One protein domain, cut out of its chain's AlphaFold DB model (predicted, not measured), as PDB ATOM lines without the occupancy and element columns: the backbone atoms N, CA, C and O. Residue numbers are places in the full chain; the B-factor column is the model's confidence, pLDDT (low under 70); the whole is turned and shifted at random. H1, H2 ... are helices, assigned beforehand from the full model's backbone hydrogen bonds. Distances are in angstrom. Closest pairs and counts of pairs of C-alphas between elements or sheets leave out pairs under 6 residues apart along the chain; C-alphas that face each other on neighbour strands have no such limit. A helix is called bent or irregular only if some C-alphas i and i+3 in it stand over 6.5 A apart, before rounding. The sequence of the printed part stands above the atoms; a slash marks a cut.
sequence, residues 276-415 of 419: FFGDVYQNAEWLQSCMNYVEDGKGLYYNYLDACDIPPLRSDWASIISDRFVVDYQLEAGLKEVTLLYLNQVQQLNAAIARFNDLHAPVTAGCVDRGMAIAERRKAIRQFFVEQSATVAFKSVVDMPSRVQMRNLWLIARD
ATOM      1  N   PHE A 276     -37.282  18.450 -16.566       85.88
ATOM      2  CA  PHE A 276     -36.006  18.904 -16.019       85.88
ATOM      3  C   PHE A 276     -34.913  17.830 -16.095       85.88
ATOM      4  O   PHE A 276     -33.774  18.157 -16.423       85.88
ATOM      5  N   PHE A 277     -35.236  16.548 -15.867       83.12
ATOM      6  CA  PHE A 277     -34.301  15.459 -16.171       83.12
ATOM      7  C   PHE A 277     -33.885  15.508 -17.643       83.12
ATOM      8  O   PHE A 277     -32.691  15.477 -17.922       83.12
ATOM      9  N   GLY A 278     -34.841  15.650 -18.564       79.62
ATOM     10  CA  GLY A 278     -34.566  15.798 -19.994       79.62
ATOM     11  C   GLY A 278     -33.562  16.914 -20.292       79.62
ATOM     12  O   GLY A 278     -32.528  16.642 -20.895       79.62
ATOM     13  N   ASP A 279     -33.813  18.132 -19.803       85.12
ATOM     14  CA  ASP A 279     -32.898  19.271 -19.977       85.12
ATOM     15  C   ASP A 279     -31.499  18.969 -19.408       85.12
ATOM     16  O   ASP A 279     -30.491  19.178 -20.084       85.12
ATOM     17  N   VAL A 280     -31.418  18.425 -18.186       89.56
ATOM     18  CA  VAL A 280     -30.145  18.101 -17.518       89.56
ATOM     19  C   VAL A 280     -29.332  17.071 -18.297       89.56
ATOM     20  O   VAL A 280     -28.153  17.311 -18.561       89.56
ATOM     21  N   TYR A 281     -29.938  15.937 -18.656       85.44
ATOM     22  CA  TYR A 281     -29.239  14.852 -19.343       85.44
ATOM     23  C   TYR A 281     -28.845  15.253 -20.765       85.44
ATOM     24  O   TYR A 281     -27.691  15.054 -21.137       85.44
ATOM     25  N   GLN A 282     -29.749  15.881 -21.524       84.00
ATOM     26  CA  GLN A 282     -29.461  16.288 -22.901       84.00
ATOM     27  C   GLN A 282     -28.386  17.371 -22.964       84.00
ATOM     28  O   GLN A 282     -27.467  17.264 -23.770       84.00
ATOM     29  N   ASN A 283     -28.442  18.382 -22.091       90.81
ATOM     30  CA  ASN A 283     -27.406  19.413 -22.056       90.81
ATOM     31  C   ASN A 283     -26.042  18.828 -21.657       90.81
ATOM     32  O   ASN A 283     -25.029  19.180 -22.259       90.81
ATOM     33  N   ALA A 284     -25.997  17.935 -20.662       91.00
ATOM     34  CA  ALA A 284     -24.750  17.301 -20.238       91.00
ATOM     35  C   ALA A 284     -24.145  16.425 -21.349       91.00
ATOM     36  O   ALA A 284     -22.956  16.549 -21.643       91.00
ATOM     37  N   GLU A 285     -24.959  15.589 -21.995       85.56
ATOM     38  CA  GLU A 285     -24.538  14.733 -23.108       85.56
ATOM     39  C   GLU A 285     -24.084  15.551 -24.325       85.56
ATOM     40  O   GLU A 285     -23.049  15.254 -24.928       85.56
ATOM     41  N   TRP A 286     -24.817  16.616 -24.658       84.75
ATOM     42  CA  TRP A 286     -24.468  17.524 -25.747       84.75
ATOM     43  C   TRP A 286     -23.110  18.191 -25.509       84.75
ATOM     44  O   TRP A 286     -22.233  18.128 -26.370       84.75
ATOM     45  N   LEU A 287     -22.888  18.750 -24.313       88.88
ATOM     46  CA  LEU A 287     -21.601  19.351 -23.949       88.88
ATOM     47  C   LEU A 287     -20.460  18.321 -23.963       88.88
ATOM     48  O   LEU A 287     -19.365  18.640 -24.428       88.88
ATOM     49  N   GLN A 288     -20.698  17.086 -23.509       86.00
ATOM     50  CA  GLN A 288     -19.711  16.003 -23.595       86.00
ATOM     51  C   GLN A 288     -19.392  15.631 -25.051       86.00
ATOM     52  O   GLN A 288     -18.227  15.468 -25.405       86.00
ATOM     53  N   SER A 289     -20.392  15.572 -25.928       80.81
ATOM     54  CA  SER A 289     -20.188  15.316 -27.358       80.81
ATOM     55  C   SER A 289     -19.426  16.451 -28.050       80.81
ATOM     56  O   SER A 289     -18.578  16.203 -28.908       80.81
ATOM     57  N   CYS A 290     -19.641  17.699 -27.629       78.88
ATOM     58  CA  CYS A 290     -18.834  18.841 -28.057       78.88
ATOM     59  C   CYS A 290     -17.370  18.755 -27.588       78.88
ATOM     60  O   CYS A 290     -16.507  19.343 -28.230       78.88
ATOM     61  N   MET A 291     -17.045  17.992 -26.539       75.12
ATOM     62  CA  MET A 291     -15.645  17.687 -26.212       75.12
ATOM     63  C   MET A 291     -15.042  16.685 -27.200       75.12
ATOM     64  O   MET A 291     -13.895  16.846 -27.598       75.12
ATOM     65  N   ASN A 292     -15.825  15.727 -27.703       67.44
ATOM     66  CA  ASN A 292     -15.368  14.785 -28.735       67.44
ATOM     67  C   ASN A 292     -15.202  15.453 -30.119       67.44
ATOM     68  O   ASN A 292     -14.435  14.974 -30.957       67.44
ATOM     69  N   TYR A 293     -15.842  16.612 -30.347       64.81
ATOM     70  CA  TYR A 293     -15.561  17.508 -31.487       64.81
ATOM     71  C   TYR A 293     -14.072  17.882 -31.569       64.81
ATOM     72  O   TYR A 293     -13.525  18.076 -32.655       64.81
ATOM     73  N   VAL A 294     -13.409  17.976 -30.412       57.00
ATOM     74  CA  VAL A 294     -11.985  18.301 -30.279       57.00
ATOM     75  C   VAL A 294     -11.106  17.150 -30.796       57.00
ATOM     76  O   VAL A 294      -9.961  17.405 -31.164       57.00
ATOM     77  N   GLU A 295     -11.621  15.919 -30.875       53.94
ATOM     78  CA  GLU A 295     -10.813  14.712 -31.081       53.94
ATOM     79  C   GLU A 295     -10.941  14.105 -32.496       53.94
ATOM     80  O   GLU A 295      -9.902  13.847 -33.099       53.94
ATOM     81  N   ASP A 296     -12.145  13.984 -33.091       56.50
ATOM     82  CA  ASP A 296     -12.327  13.112 -34.282       56.50
ATOM     83  C   ASP A 296     -12.953  13.721 -35.558       56.50
ATOM     84  O   ASP A 296     -12.880  13.109 -36.625       56.50
ATOM     85  N   GLY A 297     -13.540  14.923 -35.521       52.12
ATOM     86  CA  GLY A 297     -13.861  15.753 -36.704       52.12
ATOM     87  C   GLY A 297     -14.635  15.143 -37.902       52.12
ATOM     88  O   GLY A 297     -14.722  15.799 -38.944       52.12
ATOM     89  N   LYS A 298     -15.198  13.927 -37.823       53.12
ATOM     90  CA  LYS A 298     -15.951  13.267 -38.913       53.12
ATOM     91  C   LYS A 298     -17.330  12.775 -38.450       53.12
ATOM     92  O   LYS A 298     -17.429  11.836 -37.675       53.12
ATOM     93  N   GLY A 299     -18.394  13.410 -38.947       61.38
ATOM     94  CA  GLY A 299     -19.791  13.117 -38.609       61.38
ATOM     95  C   GLY A 299     -20.748  14.142 -39.234       61.38
ATOM     96  O   GLY A 299     -20.381  15.306 -39.391       61.38
ATOM     97  N   LEU A 300     -21.967  13.725 -39.603       57.31
ATOM     98  CA  LEU A 300     -23.002  14.597 -40.200       57.31
ATOM     99  C   LEU A 300     -23.329  15.811 -39.313       57.31
ATOM    100  O   LEU A 300     -23.577  16.903 -39.815       57.31
ATOM    101  N   TYR A 301     -23.240  15.627 -37.997       63.22
ATOM    102  CA  TYR A 301     -23.432  16.666 -36.991       63.22
ATOM    103  C   TYR A 301     -22.383  17.794 -37.060       63.22
ATOM    104  O   TYR A 301     -22.694  18.957 -36.817       63.22
ATOM    105  N   TYR A 302     -21.150  17.503 -37.478       67.12
ATOM    106  CA  TYR A 302     -20.115  18.535 -37.622       67.12
ATOM    107  C   TYR A 302     -20.375  19.442 -38.824       67.12
ATOM    108  O   TYR A 302     -20.152  20.646 -38.743       67.12
ATOM    109  N   ASN A 303     -20.941  18.887 -39.899       67.31
ATOM    110  CA  ASN A 303     -21.376  19.679 -41.047       67.31
ATOM    111  C   ASN A 303     -22.545  20.613 -40.688       67.31
ATOM    112  O   ASN A 303     -22.681  21.665 -41.307       67.31
ATOM    113  N   TYR A 304     -23.367  20.252 -39.692       72.44
ATOM    114  CA  TYR A 304     -24.418  21.129 -39.174       72.44
ATOM    115  C   TYR A 304     -23.818  22.358 -38.480       72.44
ATOM    116  O   TYR A 304     -24.146  23.476 -38.854       72.44
ATOM    117  N   LEU A 305     -22.871  22.182 -37.553       75.12
ATOM    118  CA  LEU A 305     -22.234  23.310 -36.849       75.12
ATOM    119  C   LEU A 305     -21.389  24.216 -37.769       75.12
ATOM    120  O   LEU A 305     -21.169  25.390 -37.467       75.12
ATOM    121  N   ASP A 306     -20.930  23.706 -38.914       76.69
ATOM    122  CA  ASP A 306     -20.262  24.524 -39.934       76.69
ATOM    123  C   ASP A 306     -21.238  25.469 -40.660       76.69
ATOM    124  O   ASP A 306     -20.876  26.591 -41.032       76.69
ATOM    125  N   ALA A 307     -22.467  24.999 -40.884       75.94
ATOM    126  CA  ALA A 307     -23.489  25.661 -41.691       75.94
ATOM    127  C   ALA A 307     -24.567  26.378 -40.858       75.94
ATOM    128  O   ALA A 307     -25.367  27.129 -41.416       75.94
ATOM    129  N   CYS A 308     -24.582  26.166 -39.544       82.88
ATOM    130  CA  CYS A 308     -25.554  26.719 -38.610       82.88
ATOM    131  C   CYS A 308     -24.865  27.301 -37.373       82.88
ATOM    132  O   CYS A 308     -23.695  27.028 -37.091       82.88
ATOM    133  N   ASP A 309     -25.609  28.119 -36.636       84.50
ATOM    134  CA  ASP A 309     -25.206  28.592 -35.317       84.50
ATOM    135  C   ASP A 309     -25.078  27.431 -34.330       84.50
ATOM    136  O   ASP A 309     -25.756  26.407 -34.458       84.50
ATOM    137  N   ILE A 310     -24.216  27.594 -33.324       88.56
ATOM    138  CA  ILE A 310     -24.202  26.669 -32.192       88.56
ATOM    139  C   ILE A 310     -25.554  26.822 -31.477       88.56
ATOM    140  O   ILE A 310     -25.877  27.940 -31.054       88.56
ATOM    141  N   PRO A 311     -26.352  25.746 -31.340       87.12
ATOM    142  CA  PRO A 311     -27.650  25.838 -30.690       87.12
ATOM    143  C   PRO A 311     -27.486  26.160 -29.196       87.12
ATOM    144  O   PRO A 311     -26.528  25.691 -28.571       87.12
ATOM    145  N   PRO A 312     -28.401  26.944 -28.597       90.31
ATOM    146  CA  PRO A 312     -28.400  27.161 -27.158       90.31
ATOM    147  C   PRO A 312     -28.772  25.873 -26.410       90.31
ATOM    148  O   PRO A 312     -29.528  25.034 -26.899       90.31
ATOM    149  N   LEU A 313     -28.276  25.757 -25.183       91.19
ATOM    150  CA  LEU A 313     -28.702  24.762 -24.206       91.19
ATOM    151  C   LEU A 313     -30.163  24.980 -23.804       91.19
ATOM    152  O   LEU A 313     -30.617  26.120 -23.645       91.19
ATOM    153  N   ARG A 314     -30.872  23.880 -23.547       85.69
ATOM    154  CA  ARG A 314     -32.272  23.891 -23.101       85.69
ATOM    155  C   ARG A 314     -32.391  24.405 -21.666       85.69
ATOM    156  O   ARG A 314     -31.554  24.078 -20.828       85.69
ATOM    157  N   SER A 315     -33.425  25.187 -21.360       85.69
ATOM    158  CA  SER A 315     -33.656  25.674 -19.985       85.69
ATOM    159  C   SER A 315     -35.125  25.833 -19.594       85.69
ATOM    160  O   SER A 315     -35.425  26.312 -18.496       85.69
ATOM    161  N   ASP A 316     -36.039  25.415 -20.469       81.06
ATOM    162  CA  ASP A 316     -37.469  25.667 -20.320       81.06
ATOM    163  C   ASP A 316     -37.999  25.016 -19.038       81.06
ATOM    164  O   ASP A 316     -38.669  25.663 -18.230       81.06
ATOM    165  N   TRP A 317     -37.615  23.763 -18.770       82.88
ATOM    166  CA  TRP A 317     -38.132  23.016 -17.626       82.88
ATOM    167  C   TRP A 317     -37.493  23.410 -16.306       82.88
ATOM    168  O   TRP A 317     -38.151  23.330 -15.270       82.88
ATOM    169  N   ALA A 318     -36.239  23.862 -16.332       86.12
ATOM    170  CA  ALA A 318     -35.556  24.350 -15.139       86.12
ATOM    171  C   ALA A 318     -36.281  25.563 -14.529       86.12
ATOM    172  O   ALA A 318     -36.414  25.637 -13.308       86.12
ATOM    173  N   SER A 319     -36.804  26.466 -15.367       81.75
ATOM    174  CA  SER A 319     -37.616  27.604 -14.911       81.75
ATOM    175  C   SER A 319     -38.994  27.171 -14.395       81.75
ATOM    176  O   SER A 319     -39.440  27.614 -13.341       81.75
ATOM    177  N   ILE A 320     -39.648  26.228 -15.080       82.00
ATOM    178  CA  ILE A 320     -40.973  25.738 -14.682       82.00
ATOM    179  C   ILE A 320     -40.907  25.016 -13.334       82.00
ATOM    180  O   ILE A 320     -41.787  25.192 -12.490       82.00
ATOM    181  N   ILE A 321     -39.888  24.177 -13.113       83.69
ATOM    182  CA  ILE A 321     -39.806  23.394 -11.880       83.69
ATOM    183  C   ILE A 321     -39.358  24.223 -10.671       83.69
ATOM    184  O   ILE A 321     -39.764  23.908  -9.552       83.69
ATOM    185  N   SER A 322     -38.600  25.313 -10.856       84.25
ATOM    186  CA  SER A 322     -38.174  26.159  -9.730       84.25
ATOM    187  C   SER A 322     -39.348  26.758  -8.948       84.25
ATOM    188  O   SER A 322     -39.245  26.956  -7.732       84.25
ATOM    189  N   ASP A 323     -40.480  26.971  -9.616       81.12
ATOM    190  CA  ASP A 323     -41.694  27.535  -9.016       81.12
ATOM    191  C   ASP A 323     -42.615  26.470  -8.403       81.12
ATOM    192  O   ASP A 323     -43.658  26.792  -7.839       81.12
ATOM    193  N   ARG A 324     -42.231  25.191  -8.484       82.62
ATOM    194  CA  ARG A 324     -43.087  24.039  -8.143       82.62
ATOM    195  C   ARG A 324     -42.557  23.137  -7.048       82.62
ATOM    196  O   ARG A 324     -43.231  22.181  -6.656       82.62
ATOM    197  N   PHE A 325     -41.356  23.425  -6.568       84.06
ATOM    198  CA  PHE A 325     -40.848  22.804  -5.359       84.06
ATOM    199  C   PHE A 325     -41.684  23.234  -4.153       84.06
ATOM    200  O   PHE A 325     -41.957  24.422  -3.964       84.06
ATOM    201  N   VAL A 326     -42.045  22.272  -3.310       81.38
ATOM    202  CA  VAL A 326     -42.702  22.523  -2.023       81.38
ATOM    203  C   VAL A 326     -41.612  22.844  -1.003       81.38
ATOM    204  O   VAL A 326     -41.070  21.968  -0.335       81.38
ATOM    205  N   VAL A 327     -41.237  24.121  -0.928       77.62
ATOM    206  CA  VAL A 327     -40.076  24.598  -0.149       77.62
ATOM    207  C   VAL A 327     -40.214  24.436   1.367       77.62
ATOM    208  O   VAL A 327     -39.215  24.527   2.076       77.62
ATOM    209  N   ASP A 328     -41.417  24.138   1.857       77.56
ATOM    210  CA  ASP A 328     -41.655  23.793   3.262       77.56
ATOM    211  C   ASP A 328     -40.934  22.489   3.659       77.56
ATOM    212  O   ASP A 328     -40.607  22.276   4.830       77.56
ATOM    213  N   TYR A 329     -40.611  21.633   2.683       76.69
ATOM    214  CA  TYR A 329     -39.783  20.450   2.882       76.69
ATOM    215  C   TYR A 329     -38.309  20.756   2.600       76.69
ATOM    216  O   TYR A 329     -37.925  21.082   1.477       76.69
ATOM    217  N   GLN A 330     -37.443  20.547   3.602       77.25
ATOM    218  CA  GLN A 330     -35.995  20.803   3.497       77.25
ATOM    219  C   GLN A 330     -35.333  20.116   2.292       77.25
ATOM    220  O   GLN A 330     -34.423  20.675   1.681       77.25
ATOM    221  N   LEU A 331     -35.795  18.912   1.935       81.81
ATOM    222  CA  LEU A 331     -35.293  18.184   0.771       81.81
ATOM    223  C   LEU A 331     -35.571  18.947  -0.532       81.81
ATOM    224  O   LEU A 331     -34.668  19.102  -1.349       81.81
ATOM    225  N   GLU A 332     -36.793  19.441  -0.717       84.75
ATOM    226  CA  GLU A 332     -37.189  20.181  -1.918       84.75
ATOM    227  C   GLU A 332     -36.616  21.597  -1.958       84.75
ATOM    228  O   GLU A 332     -36.278  22.077  -3.039       84.75
ATOM    229  N   ALA A 333     -36.418  22.241  -0.805       85.19
ATOM    230  CA  ALA A 333     -35.713  23.519  -0.729       85.19
ATOM    231  C   ALA A 333     -34.288  23.410  -1.304       85.19
ATOM    232  O   ALA A 333     -33.910  24.186  -2.182       85.19
ATOM    233  N   GLY A 334     -33.530  22.382  -0.901       85.69
ATOM    234  CA  GLY A 334     -32.194  22.132  -1.452       85.69
ATOM    235  C   GLY A 334     -32.206  21.770  -2.943       85.69
ATOM    236  O   GLY A 334     -31.291  22.137  -3.681       85.69
ATOM    237  N   LEU A 335     -33.248  21.081  -3.422       88.75
ATOM    238  CA  LEU A 335     -33.413  20.790  -4.851       88.75
ATOM    239  C   LEU A 335     -33.690  22.062  -5.658       88.75
ATOM    240  O   LEU A 335     -33.073  22.249  -6.706       88.75
ATOM    241  N   LYS A 336     -34.525  22.969  -5.137       91.25
ATOM    242  CA  LYS A 336     -34.788  24.274  -5.752       91.25
ATOM    243  C   LYS A 336     -33.512  25.092  -5.912       91.25
ATOM    244  O   LYS A 336     -33.265  25.616  -6.995       91.25
ATOM    245  N   GLU A 337     -32.686  25.176  -4.873       89.94
ATOM    246  CA  GLU A 337     -31.403  25.889  -4.933       89.94
ATOM    247  C   GLU A 337     -30.483  25.318  -6.018       89.94
ATOM    248  O   GLU A 337     -29.889  26.066  -6.797       89.94
ATOM    249  N   VAL A 338     -30.402  23.989  -6.120       90.50
ATOM    250  CA  VAL A 338     -29.587  23.319  -7.140       90.50
ATOM    251  C   VAL A 338     -30.140  23.531  -8.550       90.50
ATOM    252  O   VAL A 338     -29.353  23.747  -9.473       90.50
ATOM    253  N   THR A 339     -31.462  23.531  -8.730       92.44
ATOM    254  CA  THR A 339     -32.090  23.873 -10.013       92.44
ATOM    255  C   THR A 339     -31.825  25.326 -10.405       92.44
ATOM    256  O   THR A 339     -31.484  25.589 -11.555       92.44
ATOM    257  N   LEU A 340     -31.920  26.277  -9.472       93.31
ATOM    258  CA  LEU A 340     -31.620  27.686  -9.746       93.31
ATOM    259  C   LEU A 340     -30.143  27.893 -10.090       93.31
ATOM    260  O   LEU A 340     -29.818  28.641 -11.015       93.31
ATOM    261  N   LEU A 341     -29.245  27.191  -9.395       93.56
ATOM    262  CA  LEU A 341     -27.827  27.188  -9.732       93.56
ATOM    263  C   LEU A 341     -27.608  26.648 -11.149       93.56
ATOM    264  O   LEU A 341     -26.897  27.279 -11.923       93.56
ATOM    265  N   TYR A 342     -28.229  25.518 -11.499       95.31
ATOM    266  CA  TYR A 342     -28.168  24.947 -12.846       95.31
ATOM    267  C   TYR A 342     -28.643  25.927 -13.912       95.31
ATOM    268  O   TYR A 342     -27.926  26.156 -14.882       95.31
ATOM    269  N   LEU A 343     -29.816  26.531 -13.706       94.94
ATOM    270  CA  LEU A 343     -30.392  27.506 -14.625       94.94
ATOM    271  C   LEU A 343     -29.426  28.670 -14.863       94.94
ATOM    272  O   LEU A 343     -29.194  29.051 -16.007       94.94
ATOM    273  N   ASN A 344     -28.797  29.178 -13.802       96.19
ATOM    274  CA  ASN A 344     -27.788  30.225 -13.913       96.19
ATOM    275  C   ASN A 344     -26.574  29.766 -14.745       96.19
ATOM    276  O   ASN A 344     -26.154  30.481 -15.653       96.19
ATOM    277  N   GLN A 345     -26.044  28.558 -14.507       97.19
ATOM    278  CA  GLN A 345     -24.920  28.037 -15.301       97.19
ATOM    279  C   GLN A 345     -25.289  27.855 -16.781       97.19
ATOM    280  O   GLN A 345     -24.504  28.212 -17.658       97.19
ATOM    281  N   VAL A 346     -26.493  27.354 -17.069       96.75
ATOM    282  CA  VAL A 346     -27.009  27.224 -18.438       96.75
ATOM    283  C   VAL A 346     -27.140  28.595 -19.108       96.75
ATOM    284  O   VAL A 346     -26.695  28.762 -20.241       96.75
ATOM    285  N   GLN A 347     -27.662  29.603 -18.407       96.44
ATOM    286  CA  GLN A 347     -27.762  30.974 -18.922       96.44
ATOM    287  C   GLN A 347     -26.388  31.593 -19.213       96.44
ATOM    288  O   GLN A 347     -26.223  32.256 -20.238       96.44
ATOM    289  N   GLN A 348     -25.384  31.354 -18.361       96.88
ATOM    290  CA  GLN A 348     -24.013  31.816 -18.605       96.88
ATOM    291  C   GLN A 348     -23.419  31.201 -19.878       96.88
ATOM    292  O   GLN A 348     -22.838  31.922 -20.694       96.88
ATOM    293  N   LEU A 349     -23.595  29.889 -20.067       97.25
ATOM    294  CA  LEU A 349     -23.138  29.184 -21.266       97.25
ATOM    295  C   LEU A 349     -23.897  29.651 -22.512       97.25
ATOM    296  O   LEU A 349     -23.268  29.938 -23.526       97.25
ATOM    297  N   ASN A 350     -25.217  29.830 -22.430       97.19
ATOM    298  CA  ASN A 350     -26.025  30.356 -23.534       97.19
ATOM    299  C   ASN A 350     -25.612  31.774 -23.935       97.19
ATOM    300  O   ASN A 350     -25.528  32.074 -25.123       97.19
ATOM    301  N   ALA A 351     -25.272  32.632 -22.972       97.38
ATOM    302  CA  ALA A 351     -24.728  33.954 -23.269       97.38
ATOM    303  C   ALA A 351     -23.349  33.877 -23.950       97.38
ATOM    304  O   ALA A 351     -23.031  34.717 -24.790       97.38
ATOM    305  N   ALA A 352     -22.516  32.890 -23.602       97.44
ATOM    306  CA  ALA A 352     -21.241  32.657 -24.279       97.44
ATOM    307  C   ALA A 352     -21.433  32.124 -25.708       97.44
ATOM    308  O   ALA A 352     -20.764  32.608 -26.617       97.44
ATOM    309  N   ILE A 353     -22.376  31.198 -25.909       95.62
ATOM    310  CA  ILE A 353     -22.769  30.668 -27.223       95.62
ATOM    311  C   ILE A 353     -23.284  31.794 -28.126       95.62
ATOM    312  O   ILE A 353     -22.819  31.928 -29.252       95.62
ATOM    313  N   ALA A 354     -24.183  32.645 -27.624       95.81
ATOM    314  CA  ALA A 354     -24.711  33.776 -28.384       95.81
ATOM    315  C   ALA A 354     -23.590  34.721 -28.846       95.81
ATOM    316  O   ALA A 354     -23.470  34.998 -30.035       95.81
ATOM    317  N   ARG A 355     -22.688  35.117 -27.932       96.94
ATOM    318  CA  ARG A 355     -21.518  35.941 -28.282       96.94
ATOM    319  C   ARG A 355     -20.607  35.270 -29.310       96.94
ATOM    320  O   ARG A 355     -20.045  35.956 -30.155       96.94
ATOM    321  N   PHE A 356     -20.426  33.951 -29.224       95.94
ATOM    322  CA  PHE A 356     -19.653  33.210 -30.215       95.94
ATOM    323  C   PHE A 356     -20.317  33.276 -31.594       95.94
ATOM    324  O   PHE A 356     -19.637  33.600 -32.563       95.94
ATOM    325  N   ASN A 357     -21.624  33.017 -31.679       93.38
ATOM    326  CA  ASN A 357     -22.371  33.052 -32.939       93.38
ATOM    327  C   ASN A 357     -22.359  34.459 -33.570       93.38
ATOM    328  O   ASN A 357     -22.173  34.579 -34.780       93.38
ATOM    329  N   ASP A 358     -22.443  35.518 -32.755       93.31
ATOM    330  CA  ASP A 358     -22.332  36.907 -33.222       93.31
ATOM    331  C   ASP A 358     -20.949  37.216 -33.835       93.31
ATOM    332  O   ASP A 358     -20.844  37.952 -34.817       93.31
ATOM    333  N   LEU A 359     -19.874  36.662 -33.259       93.44
ATOM    334  CA  LEU A 359     -18.491  36.875 -33.711       93.44
ATOM    335  C   LEU A 359     -18.084  35.951 -34.866       93.44
ATOM    336  O   LEU A 359     -17.233  36.302 -35.685       93.44
ATOM    337  N   HIS A 360     -18.678  34.763 -34.927       90.00
ATOM    338  CA  HIS A 360     -18.367  33.716 -35.883       90.00
ATOM    339  C   HIS A 360     -19.655  33.295 -36.585       90.00
ATOM    340  O   HIS A 360     -20.303  32.330 -36.187       90.00
ATOM    341  N   ALA A 361     -20.003  33.995 -37.666       85.62
ATOM    342  CA  ALA A 361     -21.195  33.695 -38.457       85.62
ATOM    343  C   ALA A 361     -21.065  32.367 -39.244       85.62
ATOM    344  O   ALA A 361     -19.951  31.997 -39.648       85.62
ATOM    345  N   PRO A 362     -22.172  31.632 -39.480       86.62
ATOM    346  CA  PRO A 362     -22.171  30.388 -40.253       86.62
ATOM    347  C   PRO A 362     -21.620  30.545 -41.673       86.62
ATOM    348  O   PRO A 362     -21.807  31.579 -42.319       86.62
ATOM    349  N   VAL A 363     -20.962  29.503 -42.195       82.69
ATOM    350  CA  VAL A 363     -20.411  29.552 -43.559       82.69
ATOM    351  C   VAL A 363     -21.538  29.378 -44.575       82.69
ATOM    352  O   VAL A 363     -22.124  28.302 -44.706       82.69
ATOM    353  N   THR A 364     -21.815  30.427 -45.347       81.00
ATOM    354  CA  THR A 364     -22.862  30.416 -46.375       81.00
ATOM    355  C   THR A 364     -22.370  29.825 -47.700       81.00
ATOM    356  O   THR A 364     -21.177  29.810 -48.013       81.00
ATOM    357  N   ALA A 365     -23.305  29.340 -48.525       70.69
ATOM    358  CA  ALA A 365     -22.995  28.681 -49.798       70.69
ATOM    359  C   ALA A 365     -22.280  29.585 -50.827       70.69
ATOM    360  O   ALA A 365     -21.627  29.063 -51.727       70.69
ATOM    361  N   GLY A 366     -22.378  30.913 -50.688       71.81
ATOM    362  CA  GLY A 366     -21.753  31.902 -51.578       71.81
ATOM    363  C   GLY A 366     -20.360  32.383 -51.150       71.81
ATOM    364  O   GLY A 366     -19.841  33.322 -51.745       71.81
ATOM    365  N   CYS A 367     -19.766  31.793 -50.109       76.06
ATOM    366  CA  CYS A 367     -18.468  32.215 -49.581       76.06
ATOM    367  C   CYS A 367     -17.314  31.878 -50.548       76.06
ATOM    368  O   CYS A 367     -17.128  30.716 -50.927       76.06
ATOM    369  N   VAL A 368     -16.520  32.891 -50.923       68.94
ATOM    370  CA  VAL A 368     -15.243  32.707 -51.636       68.94
ATOM    371  C   VAL A 368     -14.279  31.983 -50.688       68.94
ATOM    372  O   VAL A 368     -14.172  32.357 -49.527       68.94
ATOM    373  N   ASP A 369     -13.631  30.914 -51.157       80.25
ATOM    374  CA  ASP A 369     -12.778  30.028 -50.346       80.25
ATOM    375  C   ASP A 369     -13.497  29.301 -49.196       80.25
ATOM    376  O   ASP A 369     -12.957  29.104 -48.105       80.25
ATOM    377  N   ARG A 370     -14.709  28.802 -49.472       80.44
ATOM    378  CA  ARG A 370     -15.545  28.013 -48.545       80.44
ATOM    379  C   ARG A 370     -14.780  26.958 -47.734       80.44
ATOM    380  O   ARG A 370     -15.060  26.786 -46.553       80.44
ATOM    381  N   GLY A 371     -13.822  26.252 -48.339       81.06
ATOM    382  CA  GLY A 371     -13.011  25.253 -47.629       81.06
ATOM    383  C   GLY A 371     -12.155  25.851 -46.507       81.06
ATOM    384  O   GLY A 371     -12.071  25.275 -45.425       81.06
ATOM    385  N   MET A 372     -11.574  27.030 -46.741       84.31
ATOM    386  CA  MET A 372     -10.788  27.767 -45.751       84.31
ATOM    387  C   MET A 372     -11.689  28.362 -44.664       84.31
ATOM    388  O   MET A 372     -11.391  28.221 -43.482       84.31
ATOM    389  N   ALA A 373     -12.834  28.935 -45.051       84.50
ATOM    390  CA  ALA A 373     -13.820  29.465 -44.109       84.50
ATOM    391  C   ALA A 373     -14.370  28.382 -43.160       84.50
ATOM    392  O   ALA A 373     -14.494  28.615 -41.959       84.50
ATOM    393  N   ILE A 374     -14.641  27.175 -43.675       84.38
ATOM    394  CA  ILE A 374     -15.037  26.020 -42.853       84.38
ATOM    395  C   ILE A 374     -13.909  25.629 -41.894       84.38
ATOM    396  O   ILE A 374     -14.164  25.417 -40.712       84.38
ATOM    397  N   ALA A 375     -12.661  25.549 -42.365       84.19
ATOM    398  CA  ALA A 375     -11.529  25.181 -41.516       84.19
ATOM    399  C   ALA A 375     -11.317  26.171 -40.353       84.19
ATOM    400  O   ALA A 375     -11.140  25.741 -39.210       84.19
ATOM    401  N   GLU A 376     -11.400  27.477 -40.620       87.44
ATOM    402  CA  GLU A 376     -11.285  28.514 -39.589       87.44
ATOM    403  C   GLU A 376     -12.467  28.493 -38.614       87.44
ATOM    404  O   GLU A 376     -12.257  28.550 -37.400       87.44
ATOM    405  N   ARG A 377     -13.702  28.309 -39.102       86.81
ATOM    406  CA  ARG A 377     -14.874  28.149 -38.227       86.81
ATOM    407  C   ARG A 377     -14.715  26.939 -37.310       86.81
ATOM    408  O   ARG A 377     -14.904  27.068 -36.106       86.81
ATOM    409  N   ARG A 378     -14.304  25.783 -37.839       86.12
ATOM    410  CA  ARG A 378     -14.079  24.571 -37.033       86.12
ATOM    411  C   ARG A 378     -13.026  24.781 -35.955       86.12
ATOM    412  O   ARG A 378     -13.205  24.357 -34.814       86.12
ATOM    413  N   LYS A 379     -11.933  25.464 -36.298       87.31
ATOM    414  CA  LYS A 379     -10.887  25.833 -35.342       87.31
ATOM    415  C   LYS A 379     -11.433  26.747 -34.242       87.31
ATOM    416  O   LYS A 379     -11.146  26.498 -33.074       87.31
ATOM    417  N   ALA A 380     -12.242  27.745 -34.598       90.44
ATOM    418  CA  ALA A 380     -12.886  28.640 -33.641       90.44
ATOM    419  C   ALA A 380     -13.865  27.895 -32.717       90.44
ATOM    420  O   ALA A 380     -13.788  28.061 -31.504       90.44
ATOM    421  N   ILE A 381     -14.718  27.016 -33.258       88.75
ATOM    422  CA  ILE A 381     -15.652  26.186 -32.472       88.75
ATOM    423  C   ILE A 381     -14.883  25.286 -31.497       88.75
ATOM    424  O   ILE A 381     -15.219  25.208 -30.315       88.75
ATOM    425  N   ARG A 382     -13.815  24.630 -31.968       87.31
ATOM    426  CA  ARG A 382     -12.963  23.782 -31.125       87.31
ATOM    427  C   ARG A 382     -12.346  24.583 -29.980       87.31
ATOM    428  O   ARG A 382     -12.405  24.148 -28.835       87.31
ATOM    429  N   GLN A 383     -11.773  25.744 -30.289       90.00
ATOM    430  CA  GLN A 383     -11.171  26.624 -29.289       90.00
ATOM    431  C   GLN A 383     -12.214  27.110 -28.273       90.00
ATOM    432  O   GLN A 383     -11.961  27.056 -27.072       90.00
ATOM    433  N   PHE A 384     -13.404  27.495 -28.740       93.44
ATOM    434  CA  PHE A 384     -14.517  27.901 -27.890       93.44
ATOM    435  C   PHE A 384     -14.878  26.817 -26.869       93.44
ATOM    436  O   PHE A 384     -14.909  27.099 -25.674       93.44
ATOM    437  N   PHE A 385     -15.096  25.567 -27.295       91.12
ATOM    438  CA  PHE A 385     -15.451  24.493 -26.361       91.12
ATOM    439  C   PHE A 385     -14.305  24.111 -25.418       91.12
ATOM    440  O   PHE A 385     -14.563  23.822 -24.252       91.12
ATOM    441  N   VAL A 386     -13.044  24.188 -25.862       90.62
ATOM    442  CA  VAL A 386     -11.879  24.026 -24.973       90.62
ATOM    443  C   VAL A 386     -11.891  25.084 -23.866       90.62
ATOM    444  O   VAL A 386     -11.762  24.738 -22.692       90.62
ATOM    445  N   GLU A 387     -12.117  26.353 -24.208       93.06
ATOM    446  CA  GLU A 387     -12.222  27.446 -23.234       93.06
ATOM    447  C   GLU A 387     -13.423  27.269 -22.301       93.06
ATOM    448  O   GLU A 387     -13.273  27.377 -21.080       93.06
ATOM    449  N   GLN A 388     -14.599  26.930 -22.843       95.12
ATOM    450  CA  GLN A 388     -15.790  26.687 -22.030       95.12
ATOM    451  C   GLN A 388     -15.583  25.513 -21.071       95.12
ATOM    452  O   GLN A 388     -15.960  25.628 -19.906       95.12
ATOM    453  N   SER A 389     -14.918  24.434 -21.491       93.38
ATOM    454  CA  SER A 389     -14.674  23.253 -20.649       93.38
ATOM    455  C   SER A 389     -13.863  23.541 -19.381       93.38
ATOM    456  O   SER A 389     -13.999  22.844 -18.373       93.38
ATOM    457  N   ALA A 390     -13.054  24.605 -19.385       92.38
ATOM    458  CA  ALA A 390     -12.302  25.038 -18.216       92.38
ATOM    459  C   ALA A 390     -13.177  25.771 -17.180       92.38
ATOM    460  O   ALA A 390     -12.805  25.827 -16.002       92.38
ATOM    461  N   THR A 391     -14.335  26.300 -17.590       96.12
ATOM    462  CA  THR A 391     -15.228  27.099 -16.742       96.12
ATOM    463  C   THR A 391     -15.967  26.258 -15.701       96.12
ATOM    464  O   THR A 391     -16.226  25.064 -15.876       96.12
ATOM    465  N   VAL A 392     -16.353  26.907 -14.598       95.38
ATOM    466  CA  VAL A 392     -17.201  26.293 -13.562       95.38
ATOM    467  C   VAL A 392     -18.584  25.948 -14.119       95.38
ATOM    468  O   VAL A 392     -19.121  24.897 -13.778       95.38
ATOM    469  N   ALA A 393     -19.133  26.790 -15.000       95.94
ATOM    470  CA  ALA A 393     -20.451  26.593 -15.591       95.94
ATOM    471  C   ALA A 393     -20.531  25.297 -16.396       95.94
ATOM    472  O   ALA A 393     -21.398  24.463 -16.131       95.94
ATOM    473  N   PHE A 394     -19.576  25.082 -17.304       96.12
ATOM    474  CA  PHE A 394     -19.519  23.877 -18.129       96.12
ATOM    475  C   PHE A 394     -19.416  22.612 -17.278       96.12
ATOM    476  O   PHE A 394     -20.252  21.719 -17.397       96.12
ATOM    477  N   LYS A 395     -18.440  22.561 -16.359       94.88
ATOM    478  CA  LYS A 395     -18.254  21.414 -15.456       94.88
ATOM    479  C   LYS A 395     -19.503  21.161 -14.619       94.88
ATOM    480  O   LYS A 395     -19.957  20.032 -14.506       94.88
ATOM    481  N   SER A 396     -20.118  22.219 -14.090       95.00
ATOM    482  CA  SER A 396     -21.325  22.094 -13.278       95.00
ATOM    483  C   SER A 396     -22.517  21.526 -14.052       95.00
ATOM    484  O   SER A 396     -23.282  20.770 -13.458       95.00
ATOM    485  N   VAL A 397     -22.703  21.890 -15.328       95.56
ATOM    486  CA  VAL A 397     -23.778  21.341 -16.175       95.56
ATOM    487  C   VAL A 397     -23.488  19.884 -16.535       95.56
ATOM    488  O   VAL A 397     -24.365  19.042 -16.360       95.56
ATOM    489  N   VAL A 398     -22.257  19.574 -16.951       93.81
ATOM    490  CA  VAL A 398     -21.831  18.209 -17.310       93.81
ATOM    491  C   VAL A 398     -21.906  17.245 -16.123       93.81
ATOM    492  O   VAL A 398     -22.350  16.111 -16.280       93.81
ATOM    493  N   ASP A 399     -21.530  17.695 -14.926       93.19
ATOM    494  CA  ASP A 399     -21.538  16.862 -13.722       93.19
ATOM    495  C   ASP A 399     -22.935  16.734 -13.098       93.19
ATOM    496  O   ASP A 399     -23.147  15.853 -12.257       93.19
ATOM    497  N   MET A 400     -23.896  17.592 -13.472       92.12
ATOM    498  CA  MET A 400     -25.222  17.648 -12.846       92.12
ATOM    499  C   MET A 400     -25.934  16.284 -12.787       92.12
ATOM    500  O   MET A 400     -26.372  15.921 -11.692       92.12
ATOM    501  N   PRO A 401     -25.997  15.477 -13.868       88.31
ATOM    502  CA  PRO A 401     -26.634  14.158 -13.831       88.31
ATOM    503  C   PRO A 401     -26.078  13.218 -12.751       88.31
ATOM    504  O   PRO A 401     -26.786  12.345 -12.247       88.31
ATOM    505  N   SER A 402     -24.804  13.380 -12.384       85.69
ATOM    506  CA  SER A 402     -24.127  12.528 -11.403       85.69
ATOM    507  C   SER A 402     -24.343  12.968  -9.950       85.69
ATOM    508  O   SER A 402     -24.076  12.190  -9.026       85.69
ATOM    509  N   ARG A 403     -24.846  14.192  -9.729       85.81
ATOM    510  CA  ARG A 403     -25.003  14.771  -8.392       85.81
ATOM    511  C   ARG A 403     -26.046  14.024  -7.567       85.81
ATOM    512  O   ARG A 403     -27.088  13.594  -8.060       85.81
ATOM    513  N   VAL A 404     -25.792  13.932  -6.261       83.31
ATOM    514  CA  VAL A 404     -26.698  13.287  -5.293       83.31
ATOM    515  C   VAL A 404     -28.089  13.923  -5.323       83.31
ATOM    516  O   VAL A 404     -29.086  13.223  -5.197       83.31
ATOM    517  N   GLN A 405     -28.177  15.228  -5.563       83.69
ATOM    518  CA  GLN A 405     -29.438  15.957  -5.658       83.69
ATOM    519  C   GLN A 405     -30.296  15.483  -6.836       83.69
ATOM    520  O   GLN A 405     -31.491  15.279  -6.655       83.69
ATOM    521  N   MET A 406     -29.701  15.189  -7.996       82.56
ATOM    522  CA  MET A 406     -30.447  14.613  -9.122       82.56
ATOM    523  C   MET A 406     -30.941  13.197  -8.813       82.56
ATOM    524  O   MET A 406     -32.072  12.848  -9.148       82.56
ATOM    525  N   ARG A 407     -30.146  12.400  -8.086       78.75
ATOM    526  CA  ARG A 407     -30.586  11.083  -7.590       78.75
ATOM    527  C   ARG A 407     -31.743  11.211  -6.596       78.75
ATOM    528  O   ARG A 407     -32.704  10.455  -6.684       78.75
ATOM    529  N   ASN A 408     -31.678  12.180  -5.684       80.00
ATOM    530  CA  ASN A 408     -32.736  12.443  -4.708       80.00
ATOM    531  C   ASN A 408     -34.025  12.919  -5.384       80.00
ATOM    532  O   ASN A 408     -35.099  12.423  -5.054       80.00
ATOM    533  N   LEU A 409     -33.923  13.817  -6.367       81.25
ATOM    534  CA  LEU A 409     -35.061  14.248  -7.174       81.25
ATOM    535  C   LEU A 409     -35.733  13.057  -7.863       81.25
ATOM    536  O   LEU A 409     -36.956  12.967  -7.923       81.25
ATOM    537  N   TRP A 410     -34.937  12.104  -8.342       73.62
ATOM    538  CA  TRP A 410     -35.454  10.909  -8.999       73.62
ATOM    539  C   TRP A 410     -36.182   9.964  -8.036       73.62
ATOM    540  O   TRP A 410     -37.153   9.314  -8.420       73.62
ATOM    541  N   LEU A 411     -35.775   9.920  -6.763       74.81
ATOM    542  CA  LEU A 411     -36.524   9.210  -5.723       74.81
ATOM    543  C   LEU A 411     -37.886   9.864  -5.459       74.81
ATOM    544  O   LEU A 411     -38.867   9.140  -5.294       74.81
ATOM    545  N   ILE A 412     -37.959  11.198  -5.476       79.62
ATOM    546  CA  ILE A 412     -39.217  11.946  -5.330       79.62
ATOM    547  C   ILE A 412     -40.134  11.700  -6.534       79.62
ATOM    548  O   ILE A 412     -41.296  11.345  -6.367       79.62
ATOM    549  N   ALA A 413     -39.603  11.790  -7.756       74.69
ATOM    550  CA  ALA A 413     -40.366  11.555  -8.985       74.69
ATOM    551  C   ALA A 413     -40.909  10.115  -9.113       74.69
ATOM    552  O   ALA A 413     -41.795   9.846  -9.922       74.69
ATOM    553  N   ARG A 414     -40.402   9.167  -8.316       72.56
ATOM    554  CA  ARG A 414     -40.916   7.791  -8.235       72.56
ATOM    555  C   ARG A 414     -42.087   7.615  -7.273       72.56
ATOM    556  O   ARG A 414     -42.612   6.505  -7.159       72.56
ATOM    557  N   ASP A 415     -42.507   8.681  -6.607       75.75
ATOM    558  CA  ASP A 415     -43.704   8.713  -5.783       75.75
ATOM    559  C   ASP A 415     -44.719   9.725  -6.356       75.75
ATOM    560  O   ASP A 415     -44.714  10.905  -6.008       75.75
TER     561      ASP A 415
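Overview. This is residues 276 to 415 of the 419 residues of an uncharacterized protein of Chloroflexi bacterium (UniProt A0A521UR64). What shape do these helices make? They make a rod: the long helix H4 runs along most of it, and H5, running back the opposite way, lengthens it past H4's last residue. H6 crosses between H1 and H4 in the middle, H3 and H7 pack on H4 near its first end, and H2 sits by H5. How much is there? The printed part has 140 residues with seven named helices, H1 to H7 in order, and no named strand: all helix, with packing mostly crossed. It is only just loose, close to compact, with a radius of gyration of the C-alphas of 17.7 A and spans of 61 by 26 by 24 A.

Arrangement. What does the first helix touch? H1, residues 276 to 292, touches H6, residues 392 to 402, at a steep tilt of 61 degrees, the closest C-alphas being those of Ala 284 and Val 398, 4.2 A apart. With residues 276 to 279 alone it touches H3, residues 316 to 322; the closest C-alphas are those of Phe 276 and Trp 317, 4.9 A apart. With residues 290 to 291 alone it touches H5, residues 370 to 390, where the C-alphas of Cys 290 and Phe 385 are closest, at 6.8 A. And the second? H2, residues 300 to 307, only just touches H5, with 3 pairs of C-alphas within 8 A, the closest those of Asp 306 and Ile 374, 6.2 A apart. What of the longest helix? H4, residues 330 to 359, forms a helical hairpin with H3, opposite ways at a shallow tilt of 29 degrees, with Ser 322 and Lys 336 closest, C-alphas 5.6 A apart. With residues 342 to 349 alone H4 touches H6, the closest C-alphas being those of Gln 345 and Ala 393, 4.7 A apart. With residues 334 to 338 alone it touches H7, residues 404 to 413, the closest C-alphas being those of Leu 335 and Gln 405, 6.3 A apart. How are the backbones? Every O i to N i+4 pair is within hydrogen-bond range in H1, H2, H3, H4 and H7, against 16 of 17 in H5 and 5 of 7 in H6, which is irregular, with C-alphas 398 and 401 7.2 A apart.

Along the chain. Where do the helices begin and end? C-alpha 276 of H1 is at (-36.006, 18.904, -16.019), and C-alpha 413 of H7 at (-40.366, 11.555, -8.985). How long are the longer ones? H4 measures 44.1 A from first to last C-alpha, H5 30.6 A and H1 24.6 A.

Size, cuts and confidence. How far does it reach? The two C-alphas farthest apart, those of Asp 328 and Val 368, are 61.6 A apart. Is anything cut or uncertain? The printed part has no cut and no long link; pLDDT is under 70 in residues 292 to 303 and residue 368.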